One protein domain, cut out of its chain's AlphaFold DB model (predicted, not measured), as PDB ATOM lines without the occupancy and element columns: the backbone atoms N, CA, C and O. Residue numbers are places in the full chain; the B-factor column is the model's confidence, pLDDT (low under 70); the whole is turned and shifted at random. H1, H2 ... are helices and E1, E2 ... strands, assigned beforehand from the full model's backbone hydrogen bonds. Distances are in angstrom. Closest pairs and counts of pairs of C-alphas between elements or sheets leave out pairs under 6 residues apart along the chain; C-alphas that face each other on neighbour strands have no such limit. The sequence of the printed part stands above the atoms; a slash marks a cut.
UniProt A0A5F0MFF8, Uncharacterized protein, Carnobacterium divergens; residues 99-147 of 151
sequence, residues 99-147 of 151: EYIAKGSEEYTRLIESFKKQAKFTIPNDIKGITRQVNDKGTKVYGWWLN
ATOM      1  N   GLU A  99     146.083 241.244 260.397       87.88
ATOM      2  CA  GLU A  99     146.511 241.320 259.007       87.88
ATOM      3  C   GLU A  99     145.281 241.308 258.099       87.88
ATOM      4  O   GLU A  99     144.346 240.532 258.307       87.88
ATOM      5  N   TYR A 100     145.279 242.166 257.081       89.06
ATOM      6  CA  TYR A 100     144.169 242.313 256.145       89.06
ATOM      7  C   TYR A 100     144.569 241.751 254.784       89.06
ATOM      8  O   TYR A 100     145.543 242.193 254.179       89.06
ATOM      9  N   ILE A 101     143.803 240.780 254.298       88.69
ATOM     10  CA  ILE A 101     144.025 240.102 253.020       88.69
ATOM     11  C   ILE A 101     142.927 240.561 252.062       88.69
ATOM     12  O   ILE A 101     141.764 240.181 252.208       88.69
ATOM     13  N   ALA A 102     143.285 241.402 251.093       89.06
ATOM     14  CA  ALA A 102     142.333 242.007 250.166       89.06
ATOM     15  C   ALA A 102     141.683 240.977 249.225       89.06
ATOM     16  O   ALA A 102     142.340 240.047 248.735       89.06
ATOM     17  N   LYS A 103     140.394 241.185 248.929       83.38
ATOM     18  CA  LYS A 103     139.630 240.443 247.920       83.38
ATOM     19  C   LYS A 103     140.252 240.695 246.543       83.38
ATOM     20  O   LYS A 103     140.236 241.817 246.054       83.38
ATOM     21  N   GLY A 104     140.821 239.649 245.944       82.50
ATOM     22  CA  GLY A 104     141.542 239.714 244.664       82.50
ATOM     23  C   GLY A 104     143.034 239.377 244.754       82.50
ATOM     24  O   GLY A 104     143.671 239.188 243.724       82.50
ATOM     25  N   SER A 105     143.592 239.247 245.961       88.94
ATOM     26  CA  SER A 105     144.946 238.708 246.137       88.94
ATOM     27  C   SER A 105     144.994 237.195 245.886       88.94
ATOM     28  O   SER A 105     144.019 236.477 246.116       88.94
ATOM     29  N   GLU A 106     146.149 236.681 245.460       90.12
ATOM     30  CA  GLU A 106     146.353 235.234 245.300       90.12
ATOM     31  C   GLU A 106     146.163 234.486 246.633       90.12
ATOM     32  O   GLU A 106     145.565 233.408 246.688       90.12
ATOM     33  N   GLU A 107     146.608 235.101 247.730       86.69
ATOM     34  CA  GLU A 107     146.446 234.574 249.083       86.69
ATOM     35  C   GLU A 107     144.968 234.447 249.484       86.69
ATOM     36  O   GLU A 107     144.571 233.435 250.067       86.69
ATOM     37  N   TYR A 108     144.132 235.421 249.112       88.44
ATOM     38  CA  TYR A 108     142.686 235.353 249.313       88.44
ATOM     39  C   TYR A 108     142.073 234.144 248.594       88.44
ATOM     40  O   TYR A 108     141.335 233.377 249.212       88.44
ATOM     41  N   THR A 109     142.407 233.925 247.318       86.94
ATOM     42  CA  THR A 109     141.860 232.807 246.527       86.94
ATOM     43  C   THR A 109     142.192 231.456 247.161       86.94
ATOM     44  O   THR A 109     141.292 230.642 247.386       86.94
ATOM     45  N   ARG A 110     143.455 231.252 247.561       88.44
ATOM     46  CA  ARG A 110     143.911 230.015 248.225       88.44
ATOM     47  C   ARG A 110     143.194 229.761 249.560       88.44
ATOM     48  O   ARG A 110     142.847 228.620 249.883       88.44
ATOM     49  N   LEU A 111     142.955 230.813 250.348       87.56
ATOM     50  CA  LEU A 111     142.235 230.709 251.623       87.56
ATOM     51  C   LEU A 111     140.758 230.365 251.419       87.56
ATOM     52  O   LEU A 111     140.242 229.468 252.085       87.56
ATOM     53  N   ILE A 112     140.088 231.016 250.467       87.50
ATOM     54  CA  ILE A 112     138.683 230.741 250.146       87.50
ATOM     55  C   ILE A 112     138.495 229.304 249.652       87.50
ATOM     56  O   ILE A 112     137.552 228.639 250.071       87.50
ATOM     57  N   GLU A 113     139.383 228.789 248.799       86.44
ATOM     58  CA  GLU A 113     139.339 227.386 248.358       86.44
ATOM     59  C   GLU A 113     139.482 226.404 249.523       86.44
ATOM     60  O   GLU A 113     138.790 225.385 249.572       86.44
ATOM     61  N   SER A 114     140.341 226.730 250.488       85.69
ATOM     62  CA  SER A 114     140.523 225.933 251.702       85.69
ATOM     63  C   SER A 114     139.274 225.961 252.589       85.69
ATOM     64  O   SER A 114     138.878 224.925 253.123       85.69
ATOM     65  N   PHE A 115     138.610 227.113 252.711       82.94
ATOM     66  CA  PHE A 115     137.376 227.241 253.488       82.94
ATOM     67  C   PHE A 115     136.158 226.618 252.804       82.94
ATOM     68  O   PHE A 115     135.324 226.033 253.487       82.94
ATOM     69  N   LYS A 116     136.078 226.640 251.467       82.44
ATOM     70  CA  LYS A 116     135.016 225.958 250.702       82.44
ATOM     71  C   LYS A 116     134.954 224.451 250.967       82.44
ATOM     72  O   LYS A 116     133.890 223.859 250.826       82.44
ATOM     73  N   LYS A 117     136.070 223.828 251.360       81.19
ATOM     74  CA  LYS A 117     136.118 222.405 251.740       81.19
ATOM     75  C   LYS A 117     135.470 222.123 253.103       81.19
ATOM     76  O   LYS A 117     135.264 220.961 253.440       81.19
ATOM     77  N   GLN A 118     135.162 223.152 253.894       78.62
ATOM     78  CA  GLN A 118     134.531 223.013 255.203       78.62
ATOM     79  C   GLN A 118     133.004 223.057 255.070       78.62
ATOM     80  O   GLN A 118     132.435 223.935 254.422       78.62
ATOM     81  N   ALA A 119     132.319 222.109 255.713       54.91
ATOM     82  CA  ALA A 119     130.863 222.105 255.765       54.91
ATOM     83  C   ALA A 119     130.377 223.345 256.538       54.91
ATOM     84  O   ALA A 119     130.720 223.495 257.711       54.91
ATOM     85  N   LYS A 120     129.545 224.186 255.898       67.44
ATOM     86  CA  LYS A 120     128.983 225.470 256.395       67.44
ATOM     87  C   LYS A 120     129.827 226.728 256.144       67.44
ATOM     88  O   LYS A 120     129.840 227.645 256.962       67.44
ATOM     89  N   PHE A 121     130.492 226.804 254.997       73.62
ATOM     90  CA  PHE A 121     131.141 228.037 254.564       73.62
ATOM     91  C   PHE A 121     130.183 228.953 253.788       73.62
ATOM     92  O   PHE A 121     129.740 228.610 252.693       73.62
ATOM     93  N   THR A 122     129.906 230.137 254.339       77.69
ATOM     94  CA  THR A 122     129.114 231.191 253.687       77.69
ATOM     95  C   THR A 122     129.942 232.468 253.615       77.69
ATOM     96  O   THR A 122     130.459 232.931 254.631       77.69
ATOM     97  N   ILE A 123     130.060 233.037 252.414       80.06
ATOM     98  CA  ILE A 123     130.751 234.307 252.176       80.06
ATOM     99  C   ILE A 123     129.710 235.438 252.231       80.06
ATOM    100  O   ILE A 123     128.735 235.372 251.481       80.06
ATOM    101  N   PRO A 124     129.883 236.471 253.075       82.12
ATOM    102  CA  PRO A 124     129.032 237.659 253.041       82.12
ATOM    103  C   PRO A 124     129.171 238.418 251.712       82.12
ATOM    104  O   PRO A 124     130.251 238.461 251.122       82.12
ATOM    105  N   ASN A 125     128.097 239.062 251.248       78.31
ATOM    106  CA  ASN A 125     128.117 239.798 249.978       78.31
ATOM    107  C   ASN A 125     129.030 241.043 250.032       78.31
ATOM    108  O   ASN A 125     129.740 241.330 249.066       78.31
ATOM    109  N   ASP A 126     129.101 241.711 251.187       82.00
ATOM    110  CA  ASP A 126     129.764 243.013 251.361       82.00
ATOM    111  C   ASP A 126     131.176 242.918 251.964       82.00
ATOM    112  O   ASP A 126     131.531 243.652 252.887       82.00
ATOM    113  N   ILE A 127     132.009 242.001 251.461       86.12
ATOM    114  CA  ILE A 127     133.393 241.842 251.941       86.12
ATOM    115  C   ILE A 127     134.425 242.628 251.109       86.12
ATOM    116  O   ILE A 127     134.454 242.527 249.879       86.12
ATOM    117  N   LYS A 128     135.326 243.342 251.799       86.62
ATOM    118  CA  LYS A 128     136.605 243.879 251.286       86.62
ATOM    119  C   LYS A 128     137.697 242.808 251.241       86.62
ATOM    120  O   LYS A 128     138.600 242.883 250.412       86.62
ATOM    121  N   GLY A 129     137.630 241.808 252.122       89.00
ATOM    122  CA  GLY A 129     138.652 240.768 252.228       89.00
ATOM    123  C   GLY A 129     138.513 239.890 253.470       89.00
ATOM    124  O   GLY A 129     137.432 239.767 254.045       89.00
ATOM    125  N   ILE A 130     139.622 239.282 253.888       89.06
ATOM    126  CA  ILE A 130     139.723 238.426 255.077       89.06
ATOM    127  C   ILE A 130     140.623 239.115 256.102       89.06
ATOM    128  O   ILE A 130     141.683 239.627 255.747       89.06
ATOM    129  N   THR A 131     140.233 239.099 257.372       89.06
ATOM    130  CA  THR A 131     141.137 239.423 258.479       89.06
ATOM    131  C   THR A 131     141.812 238.155 258.984       89.06
ATOM    132  O   THR A 131     141.178 237.105 259.101       89.06
ATOM    133  N   ARG A 132     143.107 238.237 259.283       88.94
ATOM    134  CA  ARG A 132     143.896 237.169 259.893       88.94
ATOM    135  C   ARG A 132     144.496 237.679 261.192       88.94
ATOM    136  O   ARG A 132     145.191 238.687 261.206       88.94
ATOM    137  N   GLN A 133     144.272 236.944 262.270       87.50
ATOM    138  CA  GLN A 133     144.879 237.208 263.568       87.50
ATOM    139  C   GLN A 133     145.517 235.926 264.094       87.50
ATOM    140  O   GLN A 133     144.990 234.830 263.901       87.50
ATOM    141  N   VAL A 134     146.650 236.050 264.775       82.06
ATOM    142  CA  VAL A 134     147.242 234.943 265.529       82.06
ATOM    143  C   VAL A 134     146.807 235.093 266.980       82.06
ATOM    144  O   VAL A 134     147.025 236.142 267.580       82.06
ATOM    145  N   ASN A 135     146.139 234.077 267.526       80.00
ATOM    146  CA  ASN A 135     145.748 234.083 268.935       80.00
ATOM    147  C   ASN A 135     146.953 233.801 269.853       80.00
ATOM    148  O   ASN A 135     148.011 233.374 269.394       80.00
ATOM    149  N   ASP A 136     146.762 233.942 271.164       75.69
ATOM    150  CA  ASP A 136     147.806 233.690 272.174       75.69
ATOM    151  C   ASP A 136     148.359 232.252 272.141       75.69
ATOM    152  O   ASP A 136     149.437 231.975 272.663       75.69
ATOM    153  N   LYS A 137     147.636 231.323 271.498       77.62
ATOM    154  CA  LYS A 137     148.028 229.920 271.291       77.62
ATOM    155  C   LYS A 137     148.775 229.688 269.968       77.62
ATOM    156  O   LYS A 137     148.998 228.540 269.597       77.62
ATOM    157  N   GLY A 138     149.097 230.738 269.209       77.25
ATOM    158  CA  GLY A 138     149.756 230.636 267.902       77.25
ATOM    159  C   GLY A 138     148.855 230.131 266.764       77.25
ATOM    160  O   GLY A 138     149.330 229.879 265.659       77.25
ATOM    161  N   THR A 139     147.553 229.973 267.006       82.38
ATOM    162  CA  THR A 139     146.579 229.518 266.005       82.38
ATOM    163  C   THR A 139     146.059 230.700 265.191       82.38
ATOM    164  O   THR A 139     145.699 231.738 265.749       82.38
ATOM    165  N   LYS A 140     145.984 230.527 263.866       84.25
ATOM    166  CA  LYS A 140     145.427 231.525 262.944       84.25
ATOM    167  C   LYS A 140     143.901 231.517 263.024       84.25
ATOM    168  O   LYS A 140     143.268 230.498 262.759       84.25
ATOM    169  N   VAL A 141     143.330 232.661 263.370       86.31
ATOM    170  CA  VAL A 141     141.894 232.935 263.357       86.31
ATOM    171  C   VAL A 141     141.604 233.827 262.158       86.31
ATOM    172  O   VAL A 141     142.294 234.826 261.943       86.31
ATOM    173  N   TYR A 142     140.600 233.445 261.374       88.19
ATOM    174  CA  TYR A 142     140.195 234.160 260.169       88.19
ATOM    175  C   TYR A 142     138.806 234.765 260.354       88.19
ATOM    176  O   TYR A 142     137.912 234.112 260.892       88.19
ATOM    177  N   GLY A 143     138.630 236.002 259.899       87.69
ATOM    178  CA  GLY A 143     137.363 236.726 259.923       87.69
ATOM    179  C   GLY A 143     137.101 237.460 258.611       87.69
ATOM    180  O   GLY A 143     137.923 237.455 257.696       87.69
ATOM    181  N   TRP A 144     135.937 238.098 258.512       88.62
ATOM    182  CA  TRP A 144     135.567 238.896 257.346       88.62
ATOM    183  C   TRP A 144     135.947 240.358 257.556       88.62
ATOM    184  O   TRP A 144     135.547 240.971 258.544       88.62
ATOM    185  N   TRP A 145     136.685 240.930 256.607       90.06
ATOM    186  CA  TRP A 145     136.855 242.374 256.510       90.06
ATOM    187  C   TRP A 145     135.714 242.917 255.654       90.06
ATOM    188  O   TRP A 145     135.687 242.694 254.443       90.06
ATOM    189  N   LEU A 146     134.741 243.558 256.292       87.69
ATOM    190  CA  LEU A 146     133.557 244.089 255.620       87.69
ATOM    191  C   LEU A 146     133.841 245.465 255.018       87.69
ATOM    192  O   LEU A 146     134.723 246.194 255.479       87.69
ATOM    193  N   ASN A 147     133.089 245.828 253.980       80.25
ATOM    194  CA  ASN A 147     132.950 247.234 253.641       80.25
ATOM    195  C   ASN A 147     132.314 247.933 254.841       80.25
ATOM    196  O   ASN A 147     131.289 247.463 255.331       80.25
TER     197      ASN A 147
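What this domain is: This is residues 99 to 147 of the 151 residues of an uncharacterized protein of Carnobacterium divergens (UniProt A0A5F0MFF8). A small sheet of three strands has one helix, H1, crossing one face, with residues 107 to 112 nearest the strands; the other face bears no named element. The 49 printed residues run E1, H1, E2, E3; the sheet order is E1, E2, E3, antiparallel, in the mixed class. The whole is compact, with a radius of gyration of the C-alphas of 10.9 A and spans of 30 by 25 by 19 A.

How they stand to each other: E1, residues 99 to 102, is the antiparallel neighbour of E2, residues 127 to 134; N 101 and O 130 are 2.8 A apart, within hydrogen-bond range. E2 and E3, residues 140 to 146, form a hairpin, with N 131 and O 143 2.9 A apart. H1, residues 106 to 116, is on the sheet at a height of 9.0 A, over a local plane of only just enough C-alphas, 6. It runs across the strands, at 84 degrees to E2 on the local plane. The closest C-alphas of H1 and E2, Tyr 108 and Ile 130, are 7.2 A apart. Every O i to N i+4 pair in H1 is within hydrogen-bond range.

Where its parts are: E1 begins at C-alpha 99 (146.511, 241.320, 259.007) and spans 9.8 A, H1 15.6 A, E2 20.6 A and E3 18.8 A, ending at C-alpha 146 (133.557, 244.089, 255.620).

The domain as a whole: The C-alphas farthest apart, Asn 125 and Lys 137, are 30.8 A apart. The printed part has no cut and no long link; pLDDT is under 70 at residues 119 to 120.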